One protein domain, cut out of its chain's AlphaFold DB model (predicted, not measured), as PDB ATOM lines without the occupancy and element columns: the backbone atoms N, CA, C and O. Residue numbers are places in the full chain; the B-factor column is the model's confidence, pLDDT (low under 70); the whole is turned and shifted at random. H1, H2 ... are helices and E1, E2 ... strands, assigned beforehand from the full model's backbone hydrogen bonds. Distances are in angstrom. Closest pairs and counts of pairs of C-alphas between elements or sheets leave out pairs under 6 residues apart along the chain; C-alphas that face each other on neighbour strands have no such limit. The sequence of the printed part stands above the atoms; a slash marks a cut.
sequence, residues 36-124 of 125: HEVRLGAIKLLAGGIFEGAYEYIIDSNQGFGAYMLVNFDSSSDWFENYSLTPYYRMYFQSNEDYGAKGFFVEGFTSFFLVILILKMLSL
ATOM      1  N   HIS A  36      83.783 -97.766 -41.185       91.12
ATOM      2  CA  HIS A  36      84.329 -96.408 -41.186       91.12
ATOM      3  C   HIS A  36      85.658 -96.357 -41.936       91.12
ATOM      4  O   HIS A  36      86.592 -97.092 -41.612       91.12
ATOM      5  N   GLU A  37      85.762 -95.453 -42.904       89.81
ATOM      6  CA  GLU A  37      86.979 -95.230 -43.672       89.81
ATOM      7  C   GLU A  37      87.347 -93.747 -43.690       89.81
ATOM      8  O   GLU A  37      86.525 -92.888 -43.996       89.81
ATOM      9  N   VAL A  38      88.607 -93.450 -43.371       93.50
ATOM     10  CA  VAL A  38      89.189 -92.108 -43.472       93.50
ATOM     11  C   VAL A  38      90.291 -92.145 -44.521       93.50
ATOM     12  O   VAL A  38      91.130 -93.048 -44.512       93.50
ATOM     13  N   ARG A  39      90.301 -91.161 -45.421       92.75
ATOM     14  CA  ARG A  39      91.306 -91.006 -46.478       92.75
ATOM     15  C   ARG A  39      91.899 -89.606 -46.435       92.75
ATOM     16  O   ARG A  39      91.192 -88.648 -46.144       92.75
ATOM     17  N   LEU A  40      93.181 -89.493 -46.763       94.94
ATOM     18  CA  LEU A  40      93.894 -88.221 -46.866       94.94
ATOM     19  C   LEU A  40      94.547 -88.112 -48.246       94.94
ATOM     20  O   LEU A  40      95.194 -89.053 -48.709       94.94
ATOM     21  N   GLY A  41      94.376 -86.966 -48.899       91.12
ATOM     22  CA  GLY A  41      94.960 -86.658 -50.200       91.12
ATOM     23  C   GLY A  41      96.330 -86.000 -50.059       91.12
ATOM     24  O   GLY A  41      96.429 -84.832 -49.694       91.12
ATOM     25  N   ALA A  42      97.403 -86.724 -50.384       92.25
ATOM     26  CA  ALA A  42      98.767 -86.189 -50.294       92.25
ATOM     27  C   ALA A  42      99.174 -85.335 -51.509       92.25
ATOM     28  O   ALA A  42      99.954 -84.397 -51.372       92.25
ATOM     29  N   ILE A  43      98.651 -85.636 -52.704       92.19
ATOM     30  CA  ILE A  43      99.097 -84.997 -53.954       92.19
ATOM     31  C   ILE A  43      98.769 -83.501 -53.958       92.19
ATOM     32  O   ILE A  43      99.654 -82.688 -54.206       92.19
ATOM     33  N   LYS A  44      97.524 -83.129 -53.643       89.50
ATOM     34  CA  LYS A  44      97.096 -81.722 -53.582       89.50
ATOM     35  C   LYS A  44      97.830 -80.947 -52.483       89.50
ATOM     36  O   LYS A  44      98.170 -79.780 -52.674       89.50
ATOM     37  N   LEU A  45      98.154 -81.624 -51.379       92.00
ATOM     38  CA  LEU A  45      98.907 -81.032 -50.279       92.00
ATOM     39  C   LEU A  45     100.344 -80.712 -50.700       92.00
ATOM     40  O   LEU A  45     100.813 -79.606 -50.463       92.00
ATOM     41  N   LEU A  46     101.023 -81.654 -51.359       91.56
ATOM     42  CA  LEU A  46     102.406 -81.475 -51.811       91.56
ATOM     43  C   LEU A  46     102.525 -80.531 -53.012       91.56
ATOM     44  O   LEU A  46     103.484 -79.770 -53.088       91.56
ATOM     45  N   ALA A  47     101.580 -80.584 -53.952       89.56
ATOM     46  CA  ALA A  47     101.645 -79.808 -55.187       89.56
ATOM     47  C   ALA A  47     101.168 -78.358 -55.026       89.56
ATOM     48  O   ALA A  47     101.631 -77.493 -55.763       89.56
ATOM     49  N   GLY A  48     100.239 -78.093 -54.102       86.50
ATOM     50  CA  GLY A  48      99.595 -76.779 -53.988       86.50
ATOM     51  C   GLY A  48      99.275 -76.329 -52.567       86.50
ATOM     52  O   GLY A  48      98.539 -75.366 -52.407       86.50
ATOM     53  N   GLY A  49      99.761 -77.020 -51.529       90.44
ATOM     54  CA  GLY A  49      99.447 -76.655 -50.143       90.44
ATOM     55  C   GLY A  49      97.971 -76.845 -49.782       90.44
ATOM     56  O   GLY A  49      97.473 -76.209 -48.855       90.44
ATOM     57  N   ILE A  50      97.253 -77.705 -50.509       93.12
ATOM     58  CA  ILE A  50      95.822 -77.937 -50.311       93.12
ATOM     59  C   ILE A  50      95.619 -79.250 -49.566       93.12
ATOM     60  O   ILE A  50      95.861 -80.333 -50.098       93.12
ATOM     61  N   PHE A  51      95.134 -79.164 -48.335       95.00
ATOM     62  CA  PHE A  51      94.711 -80.336 -47.592       95.00
ATOM     63  C   PHE A  51      93.373 -80.851 -48.112       95.00
ATOM     64  O   PHE A  51      92.421 -80.091 -48.262       95.00
ATOM     65  N   GLU A  52      93.297 -82.159 -48.330       95.06
ATOM     66  CA  GLU A  52      92.067 -82.860 -48.666       95.06
ATOM     67  C   GLU A  52      91.931 -84.088 -47.768       95.06
ATOM     68  O   GLU A  52      92.833 -84.927 -47.692       95.06
ATOM     69  N   GLY A  53      90.795 -84.196 -47.090       96.69
ATOM     70  CA  GLY A  53      90.424 -85.354 -46.292       96.69
ATOM     71  C   GLY A  53      89.058 -85.872 -46.710       96.69
ATOM     72  O   GLY A  53      88.196 -85.101 -47.121       96.69
ATOM     73  N   ALA A  54      88.846 -87.175 -46.594       95.88
ATOM     74  CA  ALA A  54      87.555 -87.799 -46.828       95.88
ATOM     75  C   ALA A  54      87.197 -88.717 -45.669       95.88
ATOM     76  O   ALA A  54      88.056 -89.427 -45.142       95.88
ATOM     77  N   TYR A  55      85.920 -88.739 -45.326       96.19
ATOM     78  CA  TYR A  55      85.345 -89.748 -44.454       96.19
ATOM     79  C   TYR A  55      84.217 -90.457 -45.192       96.19
ATOM     80  O   TYR A  55      83.396 -89.807 -45.837       96.19
ATOM     81  N   GLU A  56      84.165 -91.776 -45.062       94.25
ATOM     82  CA  GLU A  56      83.131 -92.623 -45.632       94.25
ATOM     83  C   GLU A  56      82.577 -93.580 -44.585       94.25
ATOM     84  O   GLU A  56      83.322 -94.226 -43.843       94.25
ATOM     85  N   TYR A  57      81.254 -93.694 -44.566       93.25
ATOM     86  CA  TYR A  57      80.549 -94.783 -43.924       93.25
ATOM     87  C   TYR A  57      80.138 -95.818 -44.977       93.25
ATOM     88  O   TYR A  57      79.356 -95.528 -45.886       93.25
ATOM     89  N   ILE A  58      80.668 -97.030 -44.841       90.94
ATOM     90  CA  ILE A  58      80.397 -98.158 -45.732       90.94
ATOM     91  C   ILE A  58      79.110 -98.828 -45.254       90.94
ATOM     92  O   ILE A  58      79.080 -99.442 -44.189       90.94
ATOM     93  N   ILE A  59      78.030 -98.713 -46.029       89.88
ATOM     94  CA  ILE A  59      76.744 -99.326 -45.670       89.88
ATOM     95  C   ILE A  59      76.835-100.839 -45.880       89.88
ATOM     96  O   ILE A  59      76.502-101.607 -44.976       89.88
ATOM     97  N   ASP A  60      77.347-101.263 -47.031       83.94
ATOM     98  CA  ASP A  60      77.536-102.660 -47.420       83.94
ATOM     99  C   ASP A  60      78.629-102.772 -48.500       83.94
ATOM    100  O   ASP A  60      79.361-101.820 -48.761       83.94
ATOM    101  N   SER A  61      78.764-103.948 -49.113       80.88
ATOM    102  CA  SER A  61      79.751-104.226 -50.159       80.88
ATOM    103  C   SER A  61      79.585-103.424 -51.446       80.88
ATOM    104  O   SER A  61      80.499-103.372 -52.267       80.88
ATOM    105  N   ASN A  62      78.420-102.824 -51.652       85.62
ATOM    106  CA  ASN A  62      78.015-102.215 -52.906       85.62
ATOM    107  C   ASN A  62      77.754-100.720 -52.770       85.62
ATOM    108  O   ASN A  62      77.643-100.054 -53.799       85.62
ATOM    109  N   GLN A  63      77.680-100.168 -51.557       89.12
ATOM    110  CA  GLN A  63      77.402 -98.748 -51.377       89.12
ATOM    111  C   GLN A  63      77.992 -98.131 -50.099       89.12
ATOM    112  O   GLN A  63      78.174 -98.781 -49.067       89.12
ATOM    113  N   GLY A  64      78.210 -96.820 -50.157       91.88
ATOM    114  CA  GLY A  64      78.662 -96.005 -49.036       91.88
ATOM    115  C   GLY A  64      78.243 -94.549 -49.195       91.88
ATOM    116  O   GLY A  64      77.884 -94.102 -50.284       91.88
ATOM    117  N   PHE A  65      78.277 -93.794 -48.104       96.19
ATOM    118  CA  PHE A  65      78.105 -92.343 -48.143       96.19
ATOM    119  C   PHE A  65      79.202 -91.671 -47.337       96.19
ATOM    120  O   PHE A  65      79.705 -92.221 -46.359       96.19
ATOM    121  N   GLY A  66      79.581 -90.469 -47.735       96.38
ATOM    122  CA  GLY A  66      80.693 -89.782 -47.115       96.38
ATOM    123  C   GLY A  66      80.719 -88.305 -47.429       96.38
ATOM    124  O   GLY A  66      79.775 -87.744 -47.984       96.38
ATOM    125  N   ALA A  67      81.815 -87.671 -47.041       97.81
ATOM    126  CA  ALA A  67      82.099 -86.303 -47.420       97.81
ATOM    127  C   ALA A  67      83.598 -86.083 -47.585       97.81
ATOM    128  O   ALA A  67      84.406 -86.615 -46.817       97.81
ATOM    129  N   TYR A  68      83.948 -85.254 -48.562       96.38
ATOM    130  CA  TYR A  68      85.268 -84.656 -48.674       96.38
ATOM    131  C   TYR A  68      85.286 -83.298 -47.986       96.38
ATOM    132  O   TYR A  68      84.323 -82.535 -48.070       96.38
ATOM    133  N   MET A  69      86.405 -82.991 -47.348       95.94
ATOM    134  CA  MET A  69      86.743 -81.681 -46.826       95.94
ATOM    135  C   MET A  69      88.041 -81.225 -47.480       95.94
ATOM    136  O   MET A  69      89.029 -81.959 -47.469       95.94
ATOM    137  N   LEU A  70      88.041 -80.004 -48.001       94.50
ATOM    138  CA  LEU A  70      89.216 -79.368 -48.580       94.50
ATOM    139  C   LEU A  70      89.521 -78.074 -47.832       94.50
ATOM    140  O   LEU A  70      88.615 -77.291 -47.539       94.50
ATOM    141  N   VAL A  71      90.802 -77.852 -47.552       93.81
ATOM    142  CA  VAL A  71      91.329 -76.606 -46.996       93.81
ATOM    143  C   VAL A  71      92.552 -76.197 -47.801       93.81
ATOM    144  O   VAL A  71      93.556 -76.905 -47.827       93.81
ATOM    145  N   ASN A  72      92.479 -75.042 -48.443       92.44
ATOM    146  CA  ASN A  72      93.596 -74.458 -49.158       92.44
ATOM    147  C   ASN A  72      94.403 -73.559 -48.213       92.44
ATOM    148  O   ASN A  72      93.888 -72.551 -47.725       92.44
ATOM    149  N   PHE A  73      95.654 -73.928 -47.934       88.69
ATOM    150  CA  PHE A  73      96.548 -73.107 -47.113       88.69
ATOM    151  C   PHE A  73      97.305 -72.056 -47.928       88.69
ATOM    152  O   PHE A  73      97.889 -71.143 -47.345       88.69
ATOM    153  N   ASP A  74      97.281 -72.161 -49.257       83.00
ATOM    154  CA  ASP A  74      97.918 -71.214 -50.157       83.00
ATOM    155  C   ASP A  74      96.886 -70.259 -50.770       83.00
ATOM    156  O   ASP A  74      96.291 -70.508 -51.822       83.00
ATOM    157  N   SER A  75      96.725 -69.103 -50.123       68.88
ATOM    158  CA  SER A  75      95.865 -68.008 -50.596       68.88
ATOM    159  C   SER A  75      96.302 -67.380 -51.929       68.88
ATOM    160  O   SER A  75      95.540 -66.608 -52.512       68.88
ATOM    161  N   SER A  76      97.525 -67.667 -52.388       70.00
ATOM    162  CA  SER A  76      98.062 -67.187 -53.663       70.00
ATOM    163  C   SER A  76      97.908 -68.196 -54.800       70.00
ATOM    164  O   SER A  76      98.120 -67.832 -55.955       70.00
ATOM    165  N   SER A  77      97.498 -69.432 -54.495       71.56
ATOM    166  CA  SER A  77      97.241 -70.442 -55.516       71.56
ATOM    167  C   SER A  77      96.060 -70.041 -56.409       71.56
ATOM    168  O   SER A  77      95.060 -69.482 -55.953       71.56
ATOM    169  N   ASP A  78      96.142 -70.385 -57.696       75.31
ATOM    170  CA  ASP A  78      95.052 -70.191 -58.669       75.31
ATOM    171  C   ASP A  78      93.877 -71.166 -58.454       75.31
ATOM    172  O   ASP A  78      92.962 -71.265 -59.276       75.31
ATOM    173  N   TRP A  79      93.881 -71.906 -57.342       81.62
ATOM    174  CA  TRP A  79      92.799 -72.806 -56.992       81.62
ATOM    175  C   TRP A  79      91.566 -72.007 -56.566       81.62
ATOM    176  O   TRP A  79      91.621 -71.132 -55.704       81.62
ATOM    177  N   PHE A  80      90.425 -72.315 -57.175       79.62
ATOM    178  CA  PHE A  80      89.212 -71.514 -57.005       79.62
ATOM    179  C   PHE A  80      88.561 -71.672 -55.618       79.62
ATOM    180  O   PHE A  80      87.806 -70.800 -55.187       79.62
ATOM    181  N   GLU A  81      88.853 -72.762 -54.906       83.88
ATOM    182  CA  GLU A  81      88.283 -73.076 -53.591       83.88
ATOM    183  C   GLU A  81      89.252 -72.702 -52.461       83.88
ATOM    184  O   GLU A  81      90.412 -73.113 -52.467       83.88
ATOM    185  N   ASN A  82      88.776 -71.982 -51.442       89.25
ATOM    186  CA  ASN A  82      89.544 -71.838 -50.197       89.25
ATOM    187  C   ASN A  82      89.190 -72.963 -49.222       89.25
ATOM    188  O   ASN A  82      90.058 -73.575 -48.606       89.25
ATOM    189  N   TYR A  83      87.893 -73.238 -49.111       91.44
ATOM    190  CA  TYR A  83      87.354 -74.321 -48.307       91.44
ATOM    191  C   TYR A  83      86.234 -74.992 -49.078       91.44
ATOM    192  O   TYR A  83      85.437 -74.304 -49.727       91.44
ATOM    193  N   SER A  84      86.126 -76.310 -48.956       93.81
ATOM    194  CA  SER A  84      84.957 -77.007 -49.468       93.81
ATOM    195  C   SER A  84      84.538 -78.193 -48.633       93.81
ATOM    196  O   SER A  84      85.339 -78.833 -47.948       93.81
ATOM    197  N   LEU A  85      83.234 -78.444 -48.684       96.06
ATOM    198  CA  LEU A  85      82.596 -79.613 -48.116       96.06
ATOM    199  C   LEU A  85      81.762 -80.265 -49.215       96.06
ATOM    200  O   LEU A  85      80.834 -79.652 -49.746       96.06
ATOM    201  N   THR A  86      82.110 -81.500 -49.556       97.12
ATOM    202  CA  THR A  86      81.501 -82.233 -50.667       97.12
ATOM    203  C   THR A  86      80.923 -83.545 -50.157       97.12
ATOM    204  O   THR A  86      81.642 -84.546 -50.133       97.12
ATOM    205  N   PRO A  87      79.662 -83.564 -49.686       97.38
ATOM    206  CA  PRO A  87      78.956 -84.810 -49.431       97.38
ATOM    207  C   PRO A  87      78.794 -85.632 -50.713       97.38
ATOM    208  O   PRO A  87      78.561 -85.089 -51.799       97.38
ATOM    209  N   TYR A  88      78.868 -86.949 -50.566       97.56
ATOM    210  CA  TYR A  88      78.713 -87.891 -51.662       97.56
ATOM    211  C   TYR A  88      78.031 -89.190 -51.232       97.56
ATOM    212  O   TYR A  88      78.099 -89.615 -50.077       97.56
ATOM    213  N   TYR A  89      77.408 -89.842 -52.205       96.44
ATOM    214  CA  TYR A  89      76.954 -91.222 -52.132       96.44
ATOM    215  C   TYR A  89      77.608 -92.015 -53.260       96.44
ATOM    216  O   TYR A  89      77.696 -91.545 -54.396       96.44
ATOM    217  N   ARG A  90      78.076 -93.217 -52.944       93.31
ATOM    218  CA  ARG A  90      78.896 -94.034 -53.827       93.31
ATOM    219  C   ARG A  90      78.305 -95.424 -53.990       93.31
ATOM    220  O   ARG A  90      77.910 -96.046 -53.009       93.31
ATOM    221  N   MET A  91      78.322 -95.912 -55.226       92.44
ATOM    222  CA  MET A  91      77.957 -97.275 -55.601       92.44
ATOM    223  C   MET A  91      79.162 -97.990 -56.214       92.44
ATOM    224  O   MET A  91      79.755 -97.492 -57.170       92.44
ATOM    225  N   TYR A  92      79.512 -99.156 -55.681       87.31
ATOM    226  CA  TYR A  92      80.670 -99.959 -56.070       87.31
ATOM    227  C   TYR A  92      80.290-101.067 -57.070       87.31
ATOM    228  O   TYR A  92      79.315-101.796 -56.873       87.31
ATOM    229  N   PHE A  93      81.096-101.234 -58.121       80.19
ATOM    230  CA  PHE A  93      80.976-102.267 -59.153       80.19
ATOM    231  C   PHE A  93      82.215-103.180 -59.081       80.19
ATOM    232  O   PHE A  93      83.337-102.708 -59.238       80.19
ATOM    233  N   GLN A  94      82.010-104.483 -58.847       62.38
ATOM    234  CA  GLN A  94      83.048-105.493 -58.536       62.38
ATOM    235  C   GLN A  94      83.747-105.308 -57.179       62.38
ATOM    236  O   GLN A  94      84.954-105.099 -57.101       62.38
ATOM    237  N   SER A  95      82.996-105.485 -56.093       56.69
ATOM    238  CA  SER A  95      83.589-105.823 -54.796       56.69
ATOM    239  C   SER A  95      83.872-107.329 -54.772       56.69
ATOM    240  O   SER A  95      83.113-108.085 -54.171       56.69
ATOM    241  N   ASN A  96      84.920-107.797 -55.462       53.75
ATOM    242  CA  ASN A  96      85.429-109.147 -55.192       53.75
ATOM    243  C   ASN A  96      85.755-109.210 -53.690       53.75
ATOM    244  O   ASN A  96      86.420-108.306 -53.182       53.75
ATOM    245  N   GLU A  97      85.259-110.227 -52.982       53.47
ATOM    246  CA  GLU A  97      85.288-110.322 -51.508       53.47
ATOM    247  C   GLU A  97      86.686-110.163 -50.890       53.47
ATOM    248  O   GLU A  97      86.810-109.729 -49.746       53.47
ATOM    249  N   ASP A  98      87.741-110.409 -51.668       50.41
ATOM    250  CA  ASP A  98      89.132-110.243 -51.243       50.41
ATOM    251  C   ASP A  98      89.628-108.783 -51.229       50.41
ATOM    252  O   ASP A  98      90.649-108.488 -50.606       50.41
ATOM    253  N   TYR A  99      88.932-107.852 -51.893       50.38
ATOM    254  CA  TYR A  99      89.417-106.481 -52.105       50.38
ATOM    255  C   TYR A  99      88.655-105.402 -51.319       50.38
ATOM    256  O   TYR A  99      89.139-104.271 -51.227       50.38
ATOM    257  N   GLY A 100      87.539-105.735 -50.658       51.34
ATOM    258  CA  GLY A 100      86.723-104.753 -49.930       51.34
ATOM    259  C   GLY A 100      86.235-103.639 -50.862       51.34
ATOM    260  O   GLY A 100      86.217-103.824 -52.072       51.34
ATOM    261  N   ALA A 101      85.896-102.458 -50.343       53.81
ATOM    262  CA  ALA A 101      85.503-101.270 -51.122       53.81
ATOM    263  C   ALA A 101      86.617-100.696 -52.052       53.81
ATOM    264  O   ALA A 101      86.723 -99.489 -52.261       53.81
ATOM    265  N   LYS A 102      87.489-101.550 -52.599       59.62
ATOM    266  CA  LYS A 102      88.491-101.267 -53.622       59.62
ATOM    267  C   LYS A 102      88.000-101.856 -54.940       59.62
ATOM    268  O   LYS A 102      88.088-103.055 -55.181       59.62
ATOM    269  N   GLY A 103      87.487-100.989 -55.796       69.75
ATOM    270  CA  GLY A 103      86.957-101.355 -57.100       69.75
ATOM    271  C   GLY A 103      86.533-100.112 -57.863       69.75
ATOM    272  O   GLY A 103      86.741 -98.984 -57.406       69.75
ATOM    273  N   PHE A 104      85.931-100.313 -59.028       82.94
ATOM    274  CA  PHE A 104      85.311 -99.210 -59.746       82.94
ATOM    275  C   PHE A 104      84.058 -98.770 -59.003       82.94
ATOM    276  O   PHE A 104      83.324 -99.588 -58.453       82.94
ATOM    277  N   PHE A 105      83.796 -97.472 -58.992       89.75
ATOM    278  CA  PHE A 105      82.592 -96.939 -58.385       89.75
ATOM    279  C   PHE A 105      82.045 -95.784 -59.207       89.75
ATOM    280  O   PHE A 105      82.767 -95.128 -59.958       89.75
ATOM    281  N   VAL A 106      80.755 -95.539 -59.034       94.31
ATOM    282  CA  VAL A 106      80.100 -94.305 -59.456       94.31
ATOM    283  C   VAL A 106      79.750 -93.528 -58.200       94.31
ATOM    284  O   VAL A 106      79.317 -94.102 -57.202       94.31
ATOM    285  N   GLU A 107      79.960 -92.221 -58.249       94.75
ATOM    286  CA  GLU A 107      79.721 -91.325 -57.131       94.75
ATOM    287  C   GLU A 107      78.802 -90.185 -57.562       94.75
ATOM    288  O   GLU A 107      79.079 -89.477 -58.530       94.75
ATOM    289  N   GLY A 108      77.697 -90.025 -56.837       97.56
ATOM    290  CA  GLY A 108      76.865 -88.833 -56.896       97.56
ATOM    291  C   GLY A 108      77.265 -87.900 -55.763       97.56
ATOM    292  O   GLY A 108      77.202 -88.292 -54.598       97.56
ATOM    293  N   PHE A 109      77.667 -86.675 -56.088       97.19
ATOM    294  CA  PHE A 109      78.152 -85.712 -55.103       97.19
ATOM    295  C   PHE A 109      77.571 -84.318 -55.328       97.19
ATOM    296  O   PHE A 109      77.065 -83.977 -56.397       97.19
ATOM    297  N   THR A 110      77.633 -83.499 -54.287       96.88
ATOM    298  CA  THR A 110      77.334 -82.067 -54.349       96.88
ATOM    299  C   THR A 110      78.395 -81.340 -53.552       96.88
ATOM    300  O   THR A 110      78.734 -81.779 -52.460       96.88
ATOM    301  N   SER A 111      78.909 -80.232 -54.077       94.19
ATOM    302  CA  SER A 111      79.997 -79.493 -53.443       94.19
ATOM    303  C   SER A 111      79.556 -78.103 -53.016       94.19
ATOM    304  O   SER A 111      78.989 -77.347 -53.807       94.19
ATOM    305  N   PHE A 112      79.856 -77.757 -51.767       93.00
ATOM    306  CA  PHE A 112      79.690 -76.415 -51.227       93.00
ATOM    307  C   PHE A 112      81.064 -75.770 -51.081       93.00
ATOM    308  O   PHE A 112      81.892 -76.232 -50.295       93.00
ATOM    309  N   PHE A 113      81.292 -74.698 -51.838       89.12
ATOM    310  CA  PHE A 113      82.555 -73.968 -51.851       89.12
ATOM    311  C   PHE A 113      82.407 -72.647 -51.109       89.12
ATOM    312  O   PHE A 113      81.463 -71.891 -51.350       89.12
ATOM    313  N   LEU A 114      83.371 -72.341 -50.248       84.38
ATOM    314  CA  LEU A 114      83.533 -71.011 -49.684       84.38
ATOM    315  C   LEU A 114      84.754 -70.349 -50.322       84.38
ATOM    316  O   LEU A 114      85.881 -70.845 -50.237       84.38
ATOM    317  N   VAL A 115      84.508 -69.207 -50.963       76.81
ATOM    318  CA  VAL A 115      85.536 -68.368 -51.581       76.81
ATOM    319  C   VAL A 115      85.674 -67.103 -50.746       76.81
ATOM    320  O   VAL A 115      84.723 -66.329 -50.619       76.81
ATOM    321  N   ILE A 116      86.850 -66.876 -50.162       69.75
ATOM    322  CA  ILE A 116      87.109 -65.654 -49.396       69.75
ATOM    323  C   ILE A 116      87.490 -64.550 -50.384       69.75
ATOM    324  O   ILE A 116      88.655 -64.348 -50.709       69.75
ATOM    325  N   LEU A 117      86.485 -63.823 -50.870       63.31
ATOM    326  CA  LEU A 117      86.688 -62.706 -51.802       63.31
ATOM    327  C   LEU A 117      87.347 -61.481 -51.126       63.31
ATOM    328  O   LEU A 117      88.003 -60.676 -51.781       63.31
ATOM    329  N   ILE A 118      87.188 -61.346 -49.803       57.34
ATOM    330  CA  ILE A 118      87.498 -60.121 -49.045       57.34
ATOM    331  C   ILE A 118      89.006 -59.813 -48.999       57.34
ATOM    332  O   ILE A 118      89.392 -58.648 -49.056       57.34
ATOM    333  N   LEU A 119      89.877 -60.827 -48.967       54.22
ATOM    334  CA  LEU A 119      91.332 -60.615 -48.939       54.22
ATOM    335  C   LEU A 119      91.904 -60.202 -50.303       54.22
ATOM    336  O   LEU A 119      92.879 -59.459 -50.357       54.22
ATOM    337  N   LYS A 120      91.277 -60.625 -51.410       55.66
ATOM    338  CA  LYS A 120      91.759 -60.318 -52.765       55.66
ATOM    339  C   LYS A 120      91.450 -58.874 -53.178       55.66
ATOM    340  O   LYS A 120      92.229 -58.289 -53.917       55.66
ATOM    341  N   MET A 121      90.368 -58.281 -52.656       54.72
ATOM    342  CA  MET A 121      90.083 -56.849 -52.840       54.72
ATOM    343  C   MET A 121      90.945 -55.943 -51.950       54.72
ATOM    344  O   MET A 121      91.408 -54.919 -52.429       54.72
ATOM    345  N   LEU A 122      91.217 -56.326 -50.697       55.16
ATOM    346  CA  LEU A 122      92.029 -55.514 -49.773       55.16
ATOM    347  C   LEU A 122      93.538 -55.529 -50.078       55.16
ATOM    348  O   LEU A 122      94.262 -54.688 -49.564       55.16
ATOM    349  N   SER A 123      94.023 -56.478 -50.883       54.31
ATOM    350  CA  SER A 123      95.425 -56.531 -51.330       54.31
ATOM    351  C   SER A 123      95.681 -55.763 -52.636       54.31
ATOM    352  O   SER A 123      96.819 -55.743 -53.107       54.31
ATOM    353  N   LEU A 124      94.636 -55.198 -53.249       54.84
ATOM    354  CA  LEU A 124      94.712 -54.410 -54.484       54.84
ATOM    355  C   LEU A 124      94.603 -52.891 -54.239       54.84
ATOM    356  O   LEU A 124      94.591 -52.137 -55.212       54.84
TER     357      LEU A 124
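This is residues 36 to 124 of the 125 residues of an uncharacterized protein of Jejuia pallidilutea (UniProt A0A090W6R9). A single twisted, antiparallel sheet makes the body, its long strands E1 to E4 side by side, with E5 and E6 as two successive pieces along the far side of E4; H1 stands at the sheet's level where the chain turns from E1 into E2. A tail with the small helix H2 reaches beyond one end of the sheet, and the loop of residues 94 to 103 lies at the opposite end, both adding to the length. The printed part has 89 residues, with two named helices and six named strands in the order E1 H1 E2 E3 E4 E5 E6 H2, and its class is mixed, helices and strands. The sheet is branched at E4, and the whole is loose, with a radius of gyration of the C-alphas of 16.2 A and spans of 56 by 24 by 19 A.

E1 is residues 36 to 41, 17.0 A long, starting at C-alpha 36 at (84.329, -96.408, -41.186). H1 follows as residues 42 to 48. E2 is residues 50 to 58, 25.8 A; E3 is residues 63 to 72, 29.3 A; E4 is residues 83 to 93, 30.6 A, beginning at C-alpha 83 at (87.354, -74.321, -48.307). E5 is residues 104 to 109, 16.0 A, and E6 is residues 112 to 114. H2, residues 118 to 122, ends at C-alpha 122 at (92.029, -55.514, -49.773).

E1 and E2 are antiparallel neighbours at 161 degrees, with N 39 and O 54 at 2.9 A. E2, E3, E4 and E5 form a meander, each strand the antiparallel neighbour of the one before. In the hairpin E2 and E3, N 53 and O 69 are 2.9 A apart; in the hairpin E3 and E4, N 68 and O 86 are 2.9 A apart. E4 bends by 51 degrees at residue 89. On its other side from E3, its pairing is staggered: E5 pairs over residues 88 to 93, with N 91 and O 106 at 2.9 A, and E6 over residues 83 to 85, with N 85 and O 112 at 3.0 A. E4 and E5 form a hairpin, and E5 runs on into E6 across a break of 2 residues, at 63 degrees. H1 is on the sheet, at its level with a height of 2.4 A, and touches E2, the closest C-alphas being those of Leu 45 and Phe 51, 5.0 A apart. H2 is not on the sheet. In H1 and H2 every O i to N i+4 pair is within hydrogen-bond range.

The two C-alphas farthest apart are those of Glu 97 and Leu 124, 56.8 A. The printed part has no cut, and no link is long. The mean pLDDT of the printed part is 83.1; residue 75, residues 94 to 103 and residues 116 to 124 are under 70.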